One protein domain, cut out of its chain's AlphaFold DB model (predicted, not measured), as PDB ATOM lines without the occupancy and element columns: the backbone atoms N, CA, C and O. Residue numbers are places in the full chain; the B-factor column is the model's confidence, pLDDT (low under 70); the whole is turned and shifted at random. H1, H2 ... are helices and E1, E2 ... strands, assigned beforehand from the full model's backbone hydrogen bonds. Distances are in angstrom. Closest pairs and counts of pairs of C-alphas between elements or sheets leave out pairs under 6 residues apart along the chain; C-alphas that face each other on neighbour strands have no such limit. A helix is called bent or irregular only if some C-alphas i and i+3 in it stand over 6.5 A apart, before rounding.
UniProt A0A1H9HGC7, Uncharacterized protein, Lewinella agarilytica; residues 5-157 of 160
ATOM      1  N   ARG A   5       0.839  42.063  23.898       85.31
ATOM      2  CA  ARG A   5       1.033  40.795  23.197       85.31
ATOM      3  C   ARG A   5       1.543  41.026  21.778       85.31
ATOM      4  O   ARG A   5       2.515  40.375  21.399       85.31
ATOM      5  N   ASP A   6       0.925  41.955  21.049       87.56
ATOM      6  CA  ASP A   6       1.322  42.306  19.680       87.56
ATOM      7  C   ASP A   6       2.743  42.871  19.662       87.56
ATOM      8  O   ASP A   6       3.575  42.433  18.873       87.56
ATOM      9  N   ARG A   7       3.051  43.774  20.602       88.31
ATOM     10  CA  ARG A   7       4.393  44.352  20.777       88.31
ATOM     11  C   ARG A   7       5.440  43.275  21.069       88.31
ATOM     12  O   ARG A   7       6.515  43.275  20.473       88.31
ATOM     13  N   PHE A   8       5.111  42.300  21.921       88.56
ATOM     14  CA  PHE A   8       5.992  41.157  22.172       88.56
ATOM     15  C   PHE A   8       6.186  40.277  20.932       88.56
ATOM     16  O   PHE A   8       7.294  39.806  20.684       88.56
ATOM     17  N   ASP A   9       5.133  40.032  20.149       87.06
ATOM     18  CA  ASP A   9       5.256  39.258  18.913       87.06
ATOM     19  C   ASP A   9       6.102  39.983  17.860       87.06
ATOM     20  O   ASP A   9       6.858  39.321  17.147       87.06
ATOM     21  N   THR A  10       6.029  41.315  17.788       86.75
ATOM     22  CA  THR A  10       6.924  42.142  16.966       86.75
ATOM     23  C   THR A  10       8.373  41.983  17.409       86.75
ATOM     24  O   THR A  10       9.203  41.598  16.589       86.75
ATOM     25  N   LEU A  11       8.657  42.153  18.707       87.00
ATOM     26  CA  LEU A  11       9.993  41.936  19.270       87.00
ATOM     27  C   LEU A  11      10.510  40.524  18.960       87.00
ATOM     28  O   LEU A  11      11.622  40.356  18.470       87.00
ATOM     29  N   ARG A  12       9.697  39.490  19.207       87.06
ATOM     30  CA  ARG A  12      10.078  38.095  18.952       87.06
ATOM     31  C   ARG A  12      10.459  37.884  17.487       87.06
ATOM     32  O   ARG A  12      11.437  37.197  17.207       87.06
ATOM     33  N   LYS A  13       9.677  38.443  16.558       85.25
ATOM     34  CA  LYS A  13       9.963  38.369  15.120       85.25
ATOM     35  C   LYS A  13      11.235  39.137  14.763       85.25
ATOM     36  O   LYS A  13      12.034  38.596  14.008       85.25
ATOM     37  N   ALA A  14      11.436  40.329  15.325       82.25
ATOM     38  CA  ALA A  14      12.634  41.135  15.106       82.25
ATOM     39  C   ALA A  14      13.902  40.389  15.528       82.25
ATOM     40  O   ALA A  14      14.844  40.282  14.751       82.25
ATOM     41  N   MET A  15      13.875  39.778  16.712       81.19
ATOM     42  CA  MET A  15      14.974  38.969  17.246       81.19
ATOM     43  C   MET A  15      15.101  37.586  16.588       81.19
ATOM     44  O   MET A  15      15.987  36.815  16.950       81.19
ATOM     45  N   ASN A  16      14.203  37.238  15.658       79.94
ATOM     46  CA  ASN A  16      14.092  35.913  15.048       79.94
ATOM     47  C   ASN A  16      14.012  34.759  16.076       79.94
ATOM     48  O   ASN A  16      14.481  33.650  15.826       79.94
ATOM     49  N   TRP A  17      13.412  35.006  17.244       83.56
ATOM     50  CA  TRP A  17      13.308  34.005  18.306       83.56
ATOM     51  C   TRP A  17      12.206  32.995  18.013       83.56
ATOM     52  O   TRP A  17      11.033  33.357  17.838       83.56
ATOM     53  N   ALA A  18      12.542  31.708  18.041       84.75
ATOM     54  CA  ALA A  18      11.533  30.665  18.074       84.75
ATOM     55  C   ALA A  18      10.848  30.626  19.452       84.75
ATOM     56  O   ALA A  18      11.377  31.084  20.466       84.75
ATOM     57  N   TRP A  19       9.655  30.035  19.517       84.62
ATOM     58  CA  TRP A  19       8.991  29.810  20.807       84.62
ATOM     59  C   TRP A  19       9.819  28.925  21.746       84.62
ATOM     60  O   TRP A  19       9.810  29.156  22.952       84.62
ATOM     61  N   SER A  20      10.593  27.989  21.191       83.25
ATOM     62  CA  SER A  20      11.557  27.166  21.928       83.25
ATOM     63  C   SER A  20      12.702  27.981  22.534       83.25
ATOM     64  O   SER A  20      13.176  27.651  23.620       83.25
ATOM     65  N   ASP A  21      13.134  29.062  21.879       81.38
ATOM     66  CA  ASP A  21      14.141  29.963  22.445       81.38
ATOM     67  C   ASP A  21      13.580  30.714  23.644       81.38
ATOM     68  O   ASP A  21      14.243  30.823  24.671       81.38
ATOM     69  N   ILE A  22      12.327  31.159  23.556       80.62
ATOM     70  CA  ILE A  22      11.643  31.803  24.680       80.62
ATOM     71  C   ILE A  22      11.472  30.816  25.839       80.62
ATOM     72  O   ILE A  22      11.699  31.188  26.991       80.62
ATOM     73  N   ASP A  23      11.111  29.563  25.561       81.69
ATOM     74  CA  ASP A  23      11.051  28.504  26.577       81.69
ATOM     75  C   ASP A  23      12.402  28.338  27.283       81.69
ATOM     76  O   ASP A  23      12.460  28.366  28.514       81.69
ATOM     77  N   ARG A  24      13.499  28.275  26.517       79.00
ATOM     78  CA  ARG A  24      14.869  28.174  27.041       79.00
ATOM     79  C   ARG A  24      15.273  29.390  27.883       79.00
ATOM     80  O   ARG A  24      15.777  29.210  28.986       79.00
ATOM     81  N   ILE A  25      15.029  30.607  27.396       73.56
ATOM     82  CA  ILE A  25      15.374  31.866  28.087       73.56
ATOM     83  C   ILE A  25      14.584  32.012  29.392       73.56
ATOM     84  O   ILE A  25      15.101  32.509  30.389       73.56
ATOM     85  N   THR A  26      13.318  31.593  29.394       73.56
ATOM     86  CA  THR A  26      12.410  31.813  30.530       73.56
ATOM     87  C   THR A  26      12.273  30.618  31.469       73.56
ATOM     88  O   THR A  26      11.618  30.747  32.505       73.56
ATOM     89  N   GLY A  27      12.836  29.461  31.112       73.94
ATOM     90  CA  GLY A  27      12.669  28.199  31.838       73.94
ATOM     91  C   GLY A  27      11.232  27.660  31.833       73.94
ATOM     92  O   GLY A  27      10.892  26.795  32.642       73.94
ATOM     93  N   ARG A  28      10.356  28.183  30.966       73.69
ATOM     94  CA  ARG A  28       8.953  27.758  30.866       73.69
ATOM     95  C   ARG A  28       8.826  26.572  29.912       73.69
ATOM     96  O   ARG A  28       9.612  26.414  28.989       73.69
ATOM     97  N   LYS A  29       7.798  25.746  30.127       70.75
ATOM     98  CA  LYS A  29       7.315  24.780  29.130       70.75
ATOM     99  C   LYS A  29       6.077  25.384  28.459       70.75
ATOM    100  O   LYS A  29       5.133  25.745  29.166       70.75
ATOM    101  N   ASN A  30       6.071  25.493  27.130       75.12
ATOM    102  CA  ASN A  30       4.972  26.036  26.316       75.12
ATOM    103  C   ASN A  30       4.729  27.550  26.497       75.12
ATOM    104  O   ASN A  30       3.622  27.994  26.825       75.12
ATOM    105  N   ALA A  31       5.756  28.365  26.269       72.88
ATOM    106  CA  ALA A  31       5.706  29.823  26.345       72.88
ATOM    107  C   ALA A  31       4.611  30.409  25.452       72.88
ATOM    108  O   ALA A  31       3.904  31.308  25.904       72.88
ATOM    109  N   ALA A  32       4.404  29.857  24.252       71.19
ATOM    110  CA  ALA A  32       3.361  30.301  23.322       71.19
ATOM    111  C   ALA A  32       1.964  30.343  23.978       71.19
ATOM    112  O   ALA A  32       1.273  31.358  23.914       71.19
ATOM    113  N   THR A  33       1.579  29.275  24.681       66.94
ATOM    114  CA  THR A  33       0.260  29.127  25.326       66.94
ATOM    115  C   THR A  33       0.139  29.902  26.642       66.94
ATOM    116  O   THR A  33      -0.963  30.191  27.103       66.94
ATOM    117  N   ASN A  34       1.257  30.228  27.291       67.94
ATOM    118  CA  ASN A  34       1.257  30.992  28.543       67.94
ATOM    119  C   ASN A  34       1.324  32.502  28.303       67.94
ATOM    120  O   ASN A  34       0.770  33.281  29.079       67.94
ATOM    121  N   ILE A  35       1.960  32.926  27.215       70.19
ATOM    122  CA  ILE A  35       2.058  34.332  26.834       70.19
ATOM    123  C   ILE A  35       0.717  34.889  26.346       70.19
ATOM    124  O   ILE A  35       0.455  36.071  26.550       70.19
ATOM    125  N   THR A  36      -0.173  34.049  25.808       64.62
ATOM    126  CA  THR A  36      -1.571  34.438  25.553       64.62
ATOM    127  C   THR A  36      -2.335  34.776  26.835       64.62
ATOM    128  O   THR A  36      -3.278  35.558  26.780       64.62
ATOM    129  N   LYS A  37      -1.919  34.243  27.995       70.62
ATOM    130  CA  LYS A  37      -2.505  34.569  29.305       70.62
ATOM    131  C   LYS A  37      -1.841  35.785  29.951       70.62
ATOM    132  O   LYS A  37      -2.533  36.614  30.534       70.62
ATOM    133  N   ARG A  38      -0.506  35.882  29.894       76.50
ATOM    134  CA  ARG A  38       0.253  37.018  30.444       76.50
ATOM    135  C   ARG A  38       1.663  37.107  29.858       76.50
ATOM    136  O   ARG A  38       2.453  36.169  29.980       76.50
ATOM    137  N   VAL A  39       2.007  38.277  29.318       78.31
ATOM    138  CA  VAL A  39       3.378  38.606  28.897       78.31
ATOM    139  C   VAL A  39       4.288  38.705  30.141       78.31
ATOM    140  O   VAL A  39       3.903  39.340  31.125       78.31
ATOM    141  N   PRO A  40       5.459  38.034  30.170       74.69
ATOM    142  CA  PRO A  40       6.399  38.105  31.289       74.69
ATOM    143  C   PRO A  40       6.896  39.528  31.570       74.69
ATOM    144  O   PRO A  40       7.111  40.295  30.642       74.69
ATOM    145  N   ALA A  41       7.194  39.849  32.833       78.81
ATOM    146  CA  ALA A  41       7.669  41.180  33.227       78.81
ATOM    147  C   ALA A  41       8.952  41.619  32.490       78.81
ATOM    148  O   ALA A  41       9.032  42.755  32.034       78.81
ATOM    149  N   TRP A  42       9.919  40.713  32.295       80.06
ATOM    150  CA  TRP A  42      11.164  41.016  31.573       80.06
ATOM    151  C   TRP A  42      10.922  41.463  30.124       80.06
ATOM    152  O   TRP A  42      11.683  42.263  29.584       80.06
ATOM    153  N   ALA A  43       9.846  40.978  29.497       81.75
ATOM    154  CA  ALA A  43       9.528  41.309  28.119       81.75
ATOM    155  C   ALA A  43       9.092  42.769  27.971       81.75
ATOM    156  O   ALA A  43       9.294  43.339  26.909       81.75
ATOM    157  N   HIS A  44       8.560  43.400  29.023       82.62
ATOM    158  CA  HIS A  44       8.225  44.826  28.985       82.62
ATOM    159  C   HIS A  44       9.473  45.687  28.774       82.62
ATOM    160  O   HIS A  44       9.475  46.531  27.884       82.62
ATOM    161  N   LEU A  45      10.544  45.413  29.527       82.75
ATOM    162  CA  LEU A  45      11.820  46.114  29.376       82.75
ATOM    163  C   LEU A  45      12.430  45.869  27.990       82.75
ATOM    164  O   LEU A  45      12.922  46.796  27.356       82.75
ATOM    165  N   ALA A  46      12.377  44.626  27.504       83.31
ATOM    166  CA  ALA A  46      12.905  44.282  26.186       83.31
ATOM    167  C   ALA A  46      12.122  44.956  25.045       83.31
ATOM    168  O   ALA A  46      12.726  45.418  24.080       83.31
ATOM    169  N   ILE A  47      10.792  45.044  25.167       85.56
ATOM    170  CA  ILE A  47       9.929  45.762  24.220       85.56
ATOM    171  C   ILE A  47      10.274  47.250  24.221       85.56
ATOM    172  O   ILE A  47      10.488  47.817  23.158       85.56
ATOM    173  N   GLU A  48      10.357  47.877  25.395       84.94
ATOM    174  CA  GLU A  48      10.650  49.309  25.509       84.94
ATOM    175  C   GLU A  48      12.036  49.655  24.957       84.94
ATOM    176  O   GLU A  48      12.186  50.624  24.211       84.94
ATOM    177  N   ALA A  49      13.038  48.824  25.255       84.06
ATOM    178  CA  ALA A  49      14.361  48.964  24.670       84.06
ATOM    179  C   ALA A  49      14.283  48.882  23.139       84.06
ATOM    180  O   ALA A  49      14.736  49.793  22.452       84.06
ATOM    181  N   HIS A  50      13.664  47.832  22.595       83.69
ATOM    182  CA  HIS A  50      13.545  47.647  21.150       83.69
ATOM    183  C   HIS A  50      12.835  48.813  20.460       83.69
ATOM    184  O   HIS A  50      13.382  49.369  19.517       83.69
ATOM    185  N   GLU A  51      11.683  49.245  20.969       85.19
ATOM    186  CA  GLU A  51      10.913  50.352  20.391       85.19
ATOM    187  C   GLU A  51      11.645  51.697  20.471       85.19
ATOM    188  O   GLU A  51      11.416  52.579  19.647       85.19
ATOM    189  N   THR A  52      12.560  51.856  21.429       85.31
ATOM    190  CA  THR A  52      13.402  53.054  21.539       85.31
ATOM    191  C   THR A  52      14.601  53.004  20.588       85.31
ATOM    192  O   THR A  52      14.993  54.028  20.022       85.31
ATOM    193  N   TYR A  53      15.211  51.829  20.416       81.44
ATOM    194  CA  TYR A  53      16.411  51.659  19.590       81.44
ATOM    195  C   TYR A  53      16.102  51.476  18.104       81.44
ATOM    196  O   TYR A  53      16.892  51.916  17.270       81.44
ATOM    197  N   GLU A  54      14.973  50.864  17.756       82.25
ATOM    198  CA  GLU A  54      14.614  50.553  16.370       82.25
ATOM    199  C   GLU A  54      14.561  51.806  15.478       82.25
ATOM    200  O   GLU A  54      15.249  51.802  14.456       82.25
ATOM    201  N   PRO A  55      13.911  52.926  15.859       84.12
ATOM    202  CA  PRO A  55      13.931  54.143  15.045       84.12
ATOM    203  C   PRO A  55      15.343  54.702  14.828       84.12
ATOM    204  O   PRO A  55      15.660  55.211  13.757       84.12
ATOM    205  N   ARG A  56      16.226  54.584  15.831       84.75
ATOM    206  CA  ARG A  56      17.622  55.033  15.709       84.75
ATOM    207  C   ARG A  56      18.397  54.167  14.723       84.75
ATOM    208  O   ARG A  56      19.137  54.696  13.902       84.75
ATOM    209  N   LEU A  57      18.201  52.849  14.771       82.69
ATOM    210  CA  LEU A  57      18.795  51.923  13.806       82.69
ATOM    211  C   LEU A  57      18.306  52.211  12.384       82.69
ATOM    212  O   LEU A  57      19.113  52.215  11.460       82.69
ATOM    213  N   GLN A  58      17.015  52.503  12.209       86.69
ATOM    214  CA  GLN A  58      16.455  52.874  10.907       86.69
ATOM    215  C   GLN A  58      17.109  54.144  10.347       86.69
ATOM    216  O   GLN A  58      17.488  54.161   9.179       86.69
ATOM    217  N   LEU A  59      17.315  55.172  11.176       86.75
ATOM    218  CA  LEU A  59      18.027  56.389  10.768       86.75
ATOM    219  C   LEU A  59      19.468  56.096  10.340       86.75
ATOM    220  O   LEU A  59      19.890  56.560   9.288       86.75
ATOM    221  N   HIS A  60      20.194  55.258  11.083       86.81
ATOM    222  CA  HIS A  60      21.550  54.860  10.692       86.81
ATOM    223  C   HIS A  60      21.595  54.129   9.344       86.81
ATOM    224  O   HIS A  60      22.525  54.344   8.571       86.81
ATOM    225  N   VAL A  61      20.598  53.291   9.045       87.06
ATOM    226  CA  VAL A  61      20.476  52.630   7.735       87.06
ATOM    227  C   VAL A  61      20.237  53.656   6.632       87.06
ATOM    228  O   VAL A  61      20.887  53.592   5.592       87.06
ATOM    229  N   ILE A  62      19.327  54.606   6.858       87.81
ATOM    230  CA  ILE A  62      19.023  55.681   5.903       87.81
ATOM    231  C   ILE A  62      20.281  56.506   5.623       87.81
ATOM    232  O   ILE A  62      20.646  56.680   4.464       87.81
ATOM    233  N   ASP A  63      20.994  56.932   6.664       87.44
ATOM    234  CA  ASP A  63      22.236  57.697   6.526       87.44
ATOM    235  C   ASP A  63      23.312  56.901   5.776       87.44
ATOM    236  O   ASP A  63      23.975  57.430   4.883       87.44
ATOM    237  N   ALA A  64      23.460  55.611   6.089       86.62
ATOM    238  CA  ALA A  64      24.410  54.728   5.422       86.62
ATOM    239  C   ALA A  64      24.098  54.538   3.928       86.62
ATOM    240  O   ALA A  64      25.030  54.395   3.132       86.62
ATOM    241  N   ILE A  65      22.818  54.522   3.547       88.50
ATOM    242  CA  ILE A  65      22.383  54.449   2.148       88.50
ATOM    243  C   ILE A  65      22.598  55.797   1.455       88.50
ATOM    244  O   ILE A  65      23.192  55.818   0.379       88.50
ATOM    245  N   ASN A  66      22.212  56.909   2.085       87.75
ATOM    246  CA  ASN A  66      22.406  58.263   1.554       87.75
ATOM    247  C   ASN A  66      23.875  58.541   1.222       87.75
ATOM    248  O   ASN A  66      24.192  58.973   0.118       87.75
ATOM    249  N   GLN A  67      24.786  58.216   2.143       86.25
ATOM    250  CA  GLN A  67      26.228  58.393   1.934       86.25
ATOM    251  C   GLN A  67      26.769  57.600   0.737       86.25
ATOM    252  O   GLN A  67      27.752  58.008   0.126       86.25
ATOM    253  N   ARG A  68      26.155  56.456   0.413       86.94
ATOM    254  CA  ARG A  68      26.591  55.575  -0.679       86.94
ATOM    255  C   ARG A  68      25.957  55.931  -2.015       86.94
ATOM    256  O   ARG A  68      26.622  55.814  -3.045       86.94
ATOM    257  N   LEU A  69      24.685  56.331  -2.004       84.56
ATOM    258  CA  LEU A  69      23.959  56.753  -3.199       84.56
ATOM    259  C   LEU A  69      24.434  58.117  -3.703       84.56
ATOM    260  O   LEU A  69      24.543  58.271  -4.915       84.56
ATOM    261  N   GLY A  70      24.796  59.033  -2.802       82.50
ATOM    262  CA  GLY A  70      25.227  60.388  -3.147       82.50
ATOM    263  C   GLY A  70      24.059  61.347  -3.398       82.50
ATOM    264  O   GLY A  70      22.893  60.955  -3.401       82.50
ATOM    265  N   ASP A  71      24.385  62.622  -3.624       79.81
ATOM    266  CA  ASP A  71      23.410  63.726  -3.715       79.81
ATOM    267  C   ASP A  71      22.552  63.702  -4.998       79.81
ATOM    268  O   ASP A  71      21.571  64.432  -5.136       79.81
ATOM    269  N   GLU A  72      22.923  62.863  -5.961       79.31
ATOM    270  CA  GLU A  72      22.204  62.636  -7.219       79.31
ATOM    271  C   GLU A  72      20.883  61.858  -7.056       79.31
ATOM    272  O   GLU A  72      20.047  61.885  -7.966       79.31
ATOM    273  N   TRP A  73      20.685  61.200  -5.907       82.62
ATOM    274  CA  TRP A  73      19.481  60.443  -5.572       82.62
ATOM    275  C   TRP A  73      18.621  61.211  -4.570       82.62
ATOM    276  O   TRP A  73      19.042  61.519  -3.457       82.62
ATOM    277  N   LEU A  74      17.377  61.493  -4.952       82.44
ATOM    278  CA  LEU A  74      16.411  62.160  -4.091       82.44
ATOM    279  C   LEU A  74      15.639  61.146  -3.253       82.44
ATOM    280  O   LEU A  74      15.130  60.148  -3.765       82.44
ATOM    281  N   LEU A  75      15.506  61.447  -1.961       84.44
ATOM    282  CA  LEU A  75      14.695  60.682  -1.023       84.44
ATOM    283  C   LEU A  75      13.241  61.154  -1.088       84.44
ATOM    284  O   LEU A  75      12.933  62.322  -0.836       84.44
ATOM    285  N   LYS A  76      12.328  60.225  -1.360       82.94
ATOM    286  CA  LYS A  76      10.884  60.435  -1.328       82.94
ATOM    287  C   LYS A  76      10.248  59.448  -0.356       82.94
ATOM    288  O   LYS A  76      10.327  58.239  -0.537       82.94
ATOM    289  N   GLN A  77       9.597  59.959   0.683       79.88
ATOM    290  CA  GLN A  77       8.786  59.117   1.562       79.88
ATOM    291  C   GLN A  77       7.428  58.849   0.921       79.88
ATOM    292  O   GLN A  77       6.706  59.776   0.542       79.88
ATOM    293  N   GLU A  78       7.076  57.574   0.817       77.38
ATOM    294  CA  GLU A  78       5.760  57.154   0.375       77.38
ATOM    295  C   GLU A  78       4.732  57.184   1.519       77.38
ATOM    296  O   GLU A  78       5.080  56.970   2.684       77.38
ATOM    297  N   PRO A  79       3.429  57.339   1.209       68.50
ATOM    298  CA  PRO A  79       2.351  57.256   2.200       68.50
ATOM    299  C   PRO A  79       2.282  55.905   2.928       68.50
ATOM    300  O   PRO A  79       1.711  55.807   4.010       68.50
ATOM    301  N   SER A  80       2.850  54.861   2.322       69.44
ATOM    302  CA  SER A  80       2.984  53.511   2.874       69.44
ATOM    303  C   SER A  80       4.022  53.420   4.005       69.44
ATOM    304  O   SER A  80       4.089  52.397   4.686       69.44
ATOM    305  N   GLY A  81       4.830  54.469   4.207       70.25
ATOM    306  CA  GLY A  81       5.998  54.463   5.090       70.25
ATOM    307  C   GLY A  81       7.259  53.884   4.439       70.25
ATOM    308  O   GLY A  81       8.301  53.826   5.089       70.25
ATOM    309  N   ALA A  82       7.185  53.460   3.172       77.62
ATOM    310  CA  ALA A  82       8.356  53.104   2.381       77.62
ATOM    311  C   ALA A  82       9.170  54.355   2.017       77.62
ATOM    312  O   ALA A  82       8.628  55.452   1.872       77.62
ATOM    313  N   ILE A  83      10.479  54.187   1.868       85.06
ATOM    314  CA  ILE A  83      11.391  55.239   1.423       85.06
ATOM    315  C   ILE A  83      11.839  54.882   0.011       85.06
ATOM    316  O   ILE A  83      12.503  53.870  -0.179       85.06
ATOM    317  N   ALA A  84      11.485  55.703  -0.967       85.31
ATOM    318  CA  ALA A  84      11.934  55.564  -2.342       85.31
ATOM    319  C   ALA A  84      13.119  56.502  -2.596       85.31
ATOM    320  O   ALA A  84      13.064  57.690  -2.276       85.31
ATOM    321  N   TYR A  85      14.186  55.969  -3.176       85.62
ATOM    322  CA  TYR A  85      15.303  56.727  -3.718       85.62
ATOM    323  C   TYR A  85      15.159  56.760  -5.231       85.62
ATOM    324  O   TYR A  85      15.078  55.705  -5.859       85.62
ATOM    325  N   GLN A  86      15.157  57.957  -5.809       82.94
ATOM    326  CA  GLN A  86      15.022  58.146  -7.250       82.94
ATOM    327  C   GLN A  86      16.166  59.000  -7.790       82.94
ATOM    328  O   GLN A  86      16.496  60.039  -7.219       82.94
ATOM    329  N   SER A  87      16.762  58.566  -8.897       79.88
ATOM    330  CA  SER A  87      17.797  59.334  -9.589       79.88
ATOM    331  C   SER A  87      17.212  60.588 -10.247       79.88
ATOM    332  O   SER A  87      16.153  60.538 -10.874       79.88
ATOM    333  N   ASN A  88      17.930  61.712 -10.173       69.62
ATOM    334  CA  ASN A  88      17.550  62.964 -10.845       69.62
ATOM    335  C   ASN A  88      17.466  62.854 -12.383       69.62
ATOM    336  O   ASN A  88      16.856  63.713 -13.021       69.62
ATOM    337  N   GLY A  89      18.111  61.848 -12.983       64.00
ATOM    338  CA  GLY A  89      18.238  61.711 -14.439       64.00
ATOM    339  C   GLY A  89      17.330  60.664 -15.086       64.00
ATOM    340  O   GLY A  89      17.074  60.764 -16.285       64.00
ATOM    341  N   ASP A  90      16.840  59.681 -14.328       65.25
ATOM    342  CA  ASP A  90      16.028  58.587 -14.865       65.25
ATOM    343  C   ASP A  90      14.950  58.161 -13.863       65.25
ATOM    344  O   ASP A  90      15.235  57.627 -12.792       65.25
ATOM    345  N   PHE A  91      13.686  58.381 -14.229       63.22
ATOM    346  CA  PHE A  91      12.542  58.019 -13.393       63.22
ATOM    347  C   PHE A  91      12.336  56.502 -13.286       63.22
ATOM    348  O   PHE A  91      11.595  56.068 -12.405       63.22
ATOM    349  N   ASN A  92      12.969  55.706 -14.158       65.75
ATOM    350  CA  ASN A  92      12.898  54.244 -14.115       65.75
ATOM    351  C   ASN A  92      13.935  53.600 -13.184       65.75
ATOM    352  O   ASN A  92      13.831  52.397 -12.930       65.75
ATOM    353  N   ASP A  93      14.913  54.365 -12.690       76.00
ATOM    354  CA  ASP A  93      15.921  53.882 -11.745       76.00
ATOM    355  C   ASP A  93      15.510  54.283 -10.320       76.00
ATOM    356  O   ASP A  93      15.770  55.392  -9.842       76.00
ATOM    357  N   GLU A  94      14.766  53.383  -9.674       84.19
ATOM    358  CA  GLU A  94      14.223  53.561  -8.329       84.19
ATOM    359  C   GLU A  94      14.708  52.442  -7.402       84.19
ATOM    360  O   GLU A  94      14.631  51.248  -7.722       84.19
ATOM    361  N   ILE A  95      15.178  52.841  -6.221       87.25
ATOM    362  CA  ILE A  95      15.539  51.942  -5.129       87.25
ATOM    363  C   ILE A  95      14.586  52.203  -3.967       87.25
ATOM    364  O   ILE A  95      14.614  53.246  -3.327       87.25
ATOM    365  N   ASN A  96      13.759  51.221  -3.659       88.62
ATOM    366  CA  ASN A  96      12.810  51.230  -2.564       88.62
ATOM    367  C   ASN A  96      13.409  50.563  -1.320       88.62
ATOM    368  O   ASN A  96      13.805  49.397  -1.351       88.62
ATOM    369  N   LEU A  97      13.421  51.295  -0.211       89.75
ATOM    370  CA  LEU A  97      13.791  50.861   1.128       89.75
ATOM    371  C   LEU A  97      12.529  50.708   1.981       89.75
ATOM    372  O   LEU A  97      11.748  51.641   2.162       89.75
ATOM    373  N   THR A  98      12.353  49.526   2.559       89.00
ATOM    374  CA  THR A  98      11.269  49.243   3.505       89.00
ATOM    375  C   THR A  98      11.821  48.625   4.779       89.00
ATOM    376  O   THR A  98      12.736  47.804   4.742       89.00
ATOM    377  N   PHE A  99      11.263  49.012   5.923       86.44
ATOM    378  CA  PHE A  99      11.643  48.448   7.212       86.44
ATOM    379  C   PHE A  99      10.673  47.350   7.630       86.44
ATOM    380  O   PHE A  99       9.456  47.471   7.494       86.44
ATOM    381  N   ALA A 100      11.234  46.269   8.157       82.94
ATOM    382  CA  ALA A 100      10.503  45.184   8.786       82.94
ATOM    383  C   ALA A 100      11.071  44.970  10.198       82.94
ATOM    384  O   ALA A 100      12.202  45.369  10.464       82.94
ATOM    385  N   PRO A 101      10.344  44.306  11.111       78.75
ATOM    386  CA  PRO A 101      10.871  44.052  12.449       78.75
ATOM    387  C   PRO A 101      12.246  43.367  12.384       78.75
ATOM    388  O   PRO A 101      12.365  42.270  11.825       78.75
ATOM    389  N   GLY A 102      13.277  44.032  12.920       78.06
ATOM    390  CA  GLY A 102      14.667  43.542  12.971       78.06
ATOM    391  C   GLY A 102      15.399  43.444  11.623       78.06
ATOM    392  O   GLY A 102      16.451  42.804  11.536       78.06
ATOM    393  N   ALA A 103      14.854  44.034  10.558       85.50
ATOM    394  CA  ALA A 103      15.409  43.944   9.214       85.50
ATOM    395  C   ALA A 103      15.077  45.176   8.362       85.50
ATOM    396  O   ALA A 103      14.126  45.909   8.620       85.50
ATOM    397  N   PHE A 104      15.814  45.359   7.277       88.94
ATOM    398  CA  PHE A 104      15.408  46.260   6.204       88.94
ATOM    399  C   PHE A 104      15.480  45.541   4.868       88.94
ATOM    400  O   PHE A 104      16.206  44.561   4.708       88.94
ATOM    401  N   ILE A 105      14.672  45.988   3.920       89.44
ATOM    402  CA  ILE A 105      14.560  45.395   2.598       89.44
ATOM    403  C   ILE A 105      14.848  46.490   1.589       89.44
ATOM    404  O   ILE A 105      14.183  47.526   1.587       89.44
ATOM    405  N   LEU A 106      15.831  46.233   0.736       89.62
ATOM    406  CA  LEU A 106      16.120  47.034  -0.439       89.62
ATOM    407  C   LEU A 106      15.559  46.331  -1.660       89.62
ATOM    408  O   LEU A 106      15.761  45.133  -1.850       89.62
ATOM    409  N   SER A 107      14.851  47.076  -2.493       87.62
ATOM    410  CA  SER A 107      14.345  46.581  -3.761       87.62
ATOM    411  C   SER A 107      14.530  47.608  -4.856       87.62
ATOM    412  O   SER A 107      14.435  48.794  -4.599       87.62
ATOM    413  N   GLY A 108      14.801  47.167  -6.069       84.12
ATOM    414  CA  GLY A 108      15.059  48.053  -7.192       84.12
ATOM    415  C   GLY A 108      15.539  47.257  -8.391       84.12
ATOM    416  O   GLY A 108      15.599  46.024  -8.364       84.12
ATOM    417  N   LYS A 109      15.875  47.961  -9.463       78.62
ATOM    418  CA  LYS A 109      16.408  47.355 -10.683       78.62
ATOM    419  C   LYS A 109      17.646  48.122 -11.103       78.62
ATOM    420  O   LYS A 109      17.679  49.330 -10.965       78.62
ATOM    421  N   GLY A 110      18.627  47.413 -11.646       77.38
ATOM    422  CA  GLY A 110      19.810  48.028 -12.234       77.38
ATOM    423  C   GLY A 110      21.092  47.852 -11.416       77.38
ATOM    424  O   GLY A 110      21.064  47.407 -10.266       77.38
ATOM    425  N   PRO A 111      22.236  48.204 -12.025       79.25
ATOM    426  CA  PRO A 111      23.566  47.947 -11.472       79.25
ATOM    427  C   PRO A 111      23.858  48.778 -10.216       79.25
ATOM    428  O   PRO A 111      24.709  48.410  -9.409       79.25
ATOM    429  N   ARG A 112      23.147  49.898 -10.014       84.69
ATOM    430  CA  ARG A 112      23.343  50.743  -8.831       84.69
ATOM    431  C   ARG A 112      22.907  50.040  -7.550       84.69
ATOM    432  O   ARG A 112      23.588  50.181  -6.536       84.69
ATOM    433  N   LEU A 113      21.829  49.253  -7.605       84.56
ATOM    434  CA  LEU A 113      21.391  48.432  -6.477       84.56
ATOM    435  C   LEU A 113      22.444  47.375  -6.123       84.56
ATOM    436  O   LEU A 113      22.749  47.210  -4.946       84.56
ATOM    437  N   GLU A 114      23.020  46.699  -7.120       81.06
ATOM    438  CA  GLU A 114      24.066  45.686  -6.910       81.06
ATOM    439  C   GLU A 114      25.306  46.300  -6.245       81.06
ATOM    440  O   GLU A 114      25.771  45.803  -5.220       81.06
ATOM    441  N   GLY A 115      25.774  47.450  -6.741       83.69
ATOM    442  CA  GLY A 115      26.891  48.168  -6.119       83.69
ATOM    443  C   GLY A 115      26.581  48.660  -4.700       83.69
ATOM    444  O   GLY A 115      27.434  48.592  -3.816       83.69
ATOM    445  N   LEU A 116      25.352  49.126  -4.444       86.50
ATOM    446  CA  LEU A 116      24.916  49.513  -3.099       86.50
ATOM    447  C   LEU A 116      24.922  48.307  -2.149       86.50
ATOM    448  O   LEU A 116      25.341  48.433  -0.998       86.50
ATOM    449  N   MET A 117      24.484  47.141  -2.624       85.12
ATOM    450  CA  MET A 117      24.483  45.921  -1.826       85.12
ATOM    451  C   MET A 117      25.881  45.495  -1.399       85.12
ATOM    452  O   MET A 117      26.085  45.271  -0.208       85.12
ATOM    453  N   GLU A 118      26.837  45.420  -2.328       81.75
ATOM    454  CA  GLU A 118      28.222  45.039  -2.015       81.75
ATOM    455  C   GLU A 118      28.805  45.931  -0.912       81.75
ATOM    456  O   GLU A 118      29.449  45.468   0.031       81.75
ATOM    457  N   GLN A 119      28.514  47.232  -0.974       84.50
ATOM    458  CA  GLN A 119      28.971  48.181   0.034       84.50
ATOM    459  C   GLN A 119      28.244  48.036   1.377       84.50
ATOM    460  O   GLN A 119      28.822  48.366   2.420       84.50
ATOM    461  N   LEU A 120      26.983  47.599   1.378       85.19
ATOM    462  CA  LEU A 120      26.192  47.388   2.591       85.19
ATOM    463  C   LEU A 120      26.510  46.063   3.279       85.19
ATOM    464  O   LEU A 120      26.426  46.017   4.501       85.19
ATOM    465  N   GLU A 121      26.941  45.026   2.561       80.44
ATOM    466  CA  GLU A 121      27.336  43.743   3.166       80.44
ATOM    467  C   GLU A 121      28.486  43.884   4.167       80.44
ATOM    468  O   GLU A 121      28.536  43.159   5.159       80.44
ATOM    469  N   SER A 122      29.374  44.862   3.965       79.44
ATOM    470  CA  SER A 122      30.438  45.172   4.927       79.44
ATOM    471  C   SER A 122      29.908  45.641   6.291       79.44
ATOM    472  O   SER A 122      30.538  45.384   7.316       79.44
ATOM    473  N   LEU A 123      28.753  46.315   6.311       79.06
ATOM    474  CA  LEU A 123      28.103  46.815   7.527       79.06
ATOM    475  C   LEU A 123      27.027  45.860   8.050       79.06
ATOM    476  O   LEU A 123      26.796  45.785   9.254       79.06
ATOM    477  N   TYR A 124      26.372  45.138   7.145       81.94
ATOM    478  CA  TYR A 124      25.243  44.255   7.407       81.94
ATOM    479  C   TYR A 124      25.515  42.892   6.753       81.94
ATOM    480  O   TYR A 124      24.971  42.595   5.688       81.94
ATOM    481  N   PRO A 125      26.344  42.039   7.380       71.75
ATOM    482  CA  PRO A 125      26.866  40.813   6.761       71.75
ATOM    483  C   PRO A 125      25.816  39.711   6.552       71.75
ATOM    484  O   PRO A 125      26.115  38.671   5.966       71.75
ATOM    485  N   TYR A 126      24.594  39.918   7.046       77.56
ATOM    486  CA  TYR A 126      23.490  38.972   6.953       77.56
ATOM    487  C   TYR A 126      22.425  39.504   5.996       77.56
ATOM    488  O   TYR A 126      21.497  40.208   6.408       77.56
ATOM    489  N   SER A 127      22.561  39.143   4.723       78.88
ATOM    490  CA  SER A 127      21.641  39.492   3.642       78.88
ATOM    491  C   SER A 127      21.072  38.228   2.983       78.88
ATOM    492  O   SER A 127      21.754  37.216   2.828       78.88
ATOM    493  N   VAL A 128      19.788  38.262   2.620       79.50
ATOM    494  CA  VAL A 128      19.095  37.172   1.921       79.50
ATOM    495  C   VAL A 128      18.386  37.741   0.690       79.50
ATOM    496  O   VAL A 128      17.585  38.671   0.836       79.50
ATOM    497  N   PRO A 129      18.630  37.201  -0.517       79.19
ATOM    498  CA  PRO A 129      17.825  37.532  -1.687       79.19
ATOM    499  C   PRO A 129      16.424  36.918  -1.536       79.19
ATOM    500  O   PRO A 129      16.295  35.711  -1.337       79.19
ATOM    501  N   GLU A 130      15.371  37.736  -1.616       76.62
ATOM    502  CA  GLU A 130      13.983  37.240  -1.596       76.62
ATOM    503  C   GLU A 130      13.506  36.924  -3.024       76.62
ATOM    504  O   GLU A 130      12.974  35.847  -3.283       76.62
ATOM    505  N   THR A 131      13.737  37.846  -3.962       74.81
ATOM    506  CA  THR A 131      13.428  37.718  -5.398       74.81
ATOM    507  C   THR A 131      14.412  38.560  -6.214       74.81
ATOM    508  O   THR A 131      15.144  39.368  -5.643       74.81
ATOM    509  N   SER A 132      14.420  38.432  -7.546       73.62
ATOM    510  CA  SER A 132      15.247  39.286  -8.414       73.62
ATOM    511  C   SER A 132      15.036  40.771  -8.095       73.62
ATOM    512  O   SER A 132      13.909  41.263  -8.171       73.62
ATOM    513  N   GLY A 133      16.114  41.463  -7.715       78.12
ATOM    514  CA  GLY A 133      16.075  42.884  -7.361       78.12
ATOM    515  C   GLY A 133      15.460  43.194  -5.994       78.12
ATOM    516  O   GLY A 133      15.047  44.326  -5.782       78.12
ATOM    517  N   ARG A 134      15.352  42.225  -5.073       85.81
ATOM    518  CA  ARG A 134      14.854  42.440  -3.704       85.81
ATOM    519  C   ARG A 134      15.676  41.664  -2.681       85.81
ATOM    520  O   ARG A 134      15.735  40.435  -2.712       85.81
ATOM    521  N   PHE A 135      16.240  42.391  -1.726       85.31
ATOM    522  CA  PHE A 135      17.226  41.893  -0.778       85.31
ATOM    523  C   PHE A 135      16.880  42.326   0.634       85.31
ATOM    524  O   PHE A 135      16.629  43.501   0.896       85.31
ATOM    525  N   ARG A 136      16.875  41.365   1.551       86.25
ATOM    526  CA  ARG A 136      16.583  41.580   2.963       86.25
ATOM    527  C   ARG A 136      17.862  41.518   3.778       86.25
ATOM    528  O   ARG A 136      18.539  40.499   3.761       86.25
ATOM    529  N   PHE A 137      18.128  42.552   4.556       85.62
ATOM    530  CA  PHE A 137      19.253  42.651   5.478       85.62
ATOM    531  C   PHE A 137      18.765  42.530   6.919       85.62
ATOM    532  O   PHE A 137      17.737  43.105   7.287       85.62
ATOM    533  N   SER A 138      19.494  41.791   7.752       81.44
ATOM    534  CA  SER A 138      19.215  41.716   9.186       81.44
ATOM    535  C   SER A 138      19.942  42.835   9.933       81.44
ATOM    536  O   SER A 138      21.130  43.062   9.724       81.44
ATOM    537  N   LEU A 139      19.225  43.515  10.829       76.06
ATOM    538  CA  LEU A 139      19.780  44.547  11.717       76.06
ATOM    539  C   LEU A 139      20.332  43.977  13.025       76.06
ATOM    540  O   LEU A 139      20.838  44.718  13.864       76.06
ATOM    541  N   ILE A 140      20.186  42.671  13.220       70.19
ATOM    542  CA  ILE A 140      20.538  41.977  14.447       70.19
ATOM    543  C   ILE A 140      21.503  40.868  14.063       70.19
ATOM    544  O   ILE A 140      21.275  40.152  13.087       70.19
ATOM    545  N   GLU A 141      22.585  40.734  14.825       59.81
ATOM    546  CA  GLU A 141      23.521  39.627  14.672       59.81
ATOM    547  C   GLU A 141      22.747  38.308  14.791       59.81
ATOM    548  O   GLU A 141      22.191  37.980  15.844       59.81
ATOM    549  N   GLN A 142      22.655  37.553  13.693       57.03
ATOM    550  CA  GLN A 142      22.039  36.236  13.745       57.03
ATOM    551  C   GLN A 142      23.020  35.297  14.436       57.03
ATOM    552  O   GLN A 142      23.993  34.862  13.824       57.03
ATOM    553  N   GLN A 143      22.734  34.975  15.701       46.16
ATOM    554  CA  GLN A 143      23.597  34.172  16.574       46.16
ATOM    555  C   GLN A 143      23.992  32.793  16.002       46.16
ATOM    556  O   GLN A 143      24.917  32.198  16.531       46.16
ATOM    557  N   ASP A 144      23.374  32.313  14.910       45.25
ATOM    558  CA  ASP A 144      23.654  30.986  14.335       45.25
ATOM    559  C   ASP A 144      23.532  30.859  12.796       45.25
ATOM    560  O   ASP A 144      23.495  29.748  12.267       45.25
ATOM    561  N   ARG A 145      23.480  31.948  12.011       48.09
ATOM    562  CA  ARG A 145      23.344  31.835  10.538       48.09
ATOM    563  C   ARG A 145      24.411  32.602   9.776       48.09
ATOM    564  O   ARG A 145      24.171  33.691   9.278       48.09
ATOM    565  N   LYS A 146      25.581  31.985   9.592       45.12
ATOM    566  CA  LYS A 146      26.512  32.374   8.520       45.12
ATOM    567  C   LYS A 146      25.906  32.000   7.164       45.12
ATOM    568  O   LYS A 146      26.209  30.935   6.641       45.12
ATOM    569  N   VAL A 147      25.078  32.861   6.585       52.25
ATOM    570  CA  VAL A 147      24.794  32.806   5.146       52.25
ATOM    571  C   VAL A 147      25.069  34.196   4.590       52.25
ATOM    572  O   VAL A 147      24.313  35.126   4.840       52.25
ATOM    573  N   SER A 148      26.213  34.324   3.922       50.91
ATOM    574  CA  SER A 148      26.597  35.489   3.122       50.91
ATOM    575  C   SER A 148      26.359  35.136   1.653       50.91
ATOM    576  O   SER A 148      26.622  34.001   1.239       50.91
ATOM    577  N   VAL A 149      25.864  36.106   0.882       51.66
ATOM    578  CA  VAL A 149      25.481  35.996  -0.537       51.66
ATOM    579  C   VAL A 149      26.628  35.482  -1.418       51.66
ATOM    580  O   VAL A 149      26.391  34.708  -2.345       51.66
ATOM    581  N   LEU A 150      27.880  35.809  -1.086       48.94
ATOM    582  CA  LEU A 150      29.053  35.377  -1.853       48.94
ATOM    583  C   LEU A 150      29.422  33.899  -1.651       48.94
ATOM    584  O   LEU A 150      29.932  33.271  -2.576       48.94
ATOM    585  N   LYS A 151      29.094  33.292  -0.500       48.59
ATOM    586  CA  LYS A 151      29.402  31.868  -0.271       48.59
ATOM    587  C   LYS A 151      28.555  30.931  -1.126       48.59
ATOM    588  O   LYS A 151      29.059  29.916  -1.591       48.59
ATOM    589  N   MET A 152      27.297  31.282  -1.390       47.19
ATOM    590  CA  MET A 152      26.432  30.452  -2.239       47.19
ATOM    591  C   MET A 152      26.838  30.522  -3.722       47.19
ATOM    592  O   MET A 152      26.682  29.542  -4.454       47.19
ATOM    593  N   ALA A 153      27.391  31.658  -4.165       48.22
ATOM    594  CA  ALA A 153      27.906  31.826  -5.523       48.22
ATOM    595  C   ALA A 153      29.256  31.115  -5.739       48.22
ATOM    596  O   ALA A 153      29.483  30.564  -6.818       48.22
ATOM    597  N   GLU A 154      30.127  31.072  -4.723       46.12
ATOM    598  CA  GLU A 154      31.359  30.272  -4.769       46.12
ATOM    599  C   GLU A 154      31.071  28.766  -4.737       46.12
ATOM    600  O   GLU A 154      31.609  28.035  -5.565       46.12
ATOM    601  N   GLU A 155      30.166  28.289  -3.876       48.09
ATOM    602  CA  GLU A 155      29.822  26.857  -3.807       48.09
ATOM    603  C   GLU A 155      29.150  26.341  -5.091       48.09
ATOM    604  O   GLU A 155      29.337  25.186  -5.471       48.09
ATOM    605  N   SER A 156      28.442  27.208  -5.823       47.12
ATOM    606  CA  SER A 156      27.818  26.851  -7.107       47.12
ATOM    607  C   SER A 156      28.802  26.831  -8.288       47.12
ATOM    608  O   SER A 156      28.465  26.304  -9.346       47.12
ATOM    609  N   LYS A 157      30.018  27.377  -8.136       42.34
ATOM    610  CA  LYS A 157      31.070  27.353  -9.173       42.34
ATOM    611  C   LYS A 157      32.038  26.171  -9.054       42.34
ATOM    612  O   LYS A 157      32.840  25.977  -9.964       42.34
TER     613      LYS A 157
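What this domain is: This is residues 5 to 157 of the 160 residues of an uncharacterized protein of Lewinella agarilytica (UniProt A0A1H9HGC7). A strongly twisted six-stranded sheet has two helices, H5 and the arm H4b of the bent helix H4, over one of its faces. H4 runs on past the sheet as the arm H4a to a loose group of helices, H1, H2 and H3, while residues 151 to 157 at the other end of the printed part stick out. The 153 printed residues have six named helices and six named strands, in the order H1 H2 H3 H4 E1 E2 E3 E4 H5 E5 E6 H6; the sheet order is E1 E2 E3 E4 E6 E5, all antiparallel, and the class is mixed. The whole is only just loose, close to compact, with a radius of gyration of the C-alphas of 18.2 A, and flat, spanning 56 by 42 by 21 A.

Where its parts are: H1, residues 5 to 14, begins at C-alpha 5 (1.033, 40.795, 23.197). H2 is residues 19 to 26 and H3 residues 31 to 35. H4, residues 41 to 69, was assigned as one helix by its hydrogen bonds but is bent, with C-alphas 52 and 55 6.6 A apart; its arms are H4a, residues 41 to 52, 17.6 A, and H4b, residues 55 to 69, 21.0 A. E1 is 73 to 77, E2 83 to 87, E3 94 to 100, 19.4 A, and E4 103 to 108, 16.9 A. H5, residues 111 to 121, spans 15.7 A. E5 is 127 to 131, E6 134 to 138, and H6, 149 to 155, ends at C-alpha 155 (29.822, 26.857, -3.807).

How they stand to each other: E1 to E4 form a meander, each strand the antiparallel neighbour of the one before, with N 74 and O 86 2.8 A apart, N 85 and O 95 2.8 A, and N 96 and O 107 2.7 A. E4, H5 and E5 are a split strand-helix-strand unit with a right-handed crossover; E6 lies between the two strands, N 106 and O 135 being 2.9 A apart and N 128 and O 136 2.8 A. H4b, over E2 and E3 at a height over the sheet of 9.0 A, and H5, over E4 and E6 at 9.2 A, run along the strands on the same face. H4b touches H5 with residues 65 to 69 alone, the closest C-alphas being Arg 68 and Leu 116, 6.7 A. H1 touches H4a, closest at C-alphas Leu 11 and Ile 47, 6.3 A, and only grazes the sheet; H2 touches H3, closest at C-alphas Asp 23 and Ala 31, 5.5 A. Every O i to N i+4 pair is within hydrogen-bond range in H1, H2, H3 and H5, against 7 of 8 in H4a, 10 of 11 in H4b and 2 of 3 in H6.

The domain as a whole: The farthest C-alphas, Lys 29 and Gly 89, are 58.2 A apart. The printed part has no cut and no long link. Its mean pLDDT is 77.3; residues 141 to 157 are among those under 70.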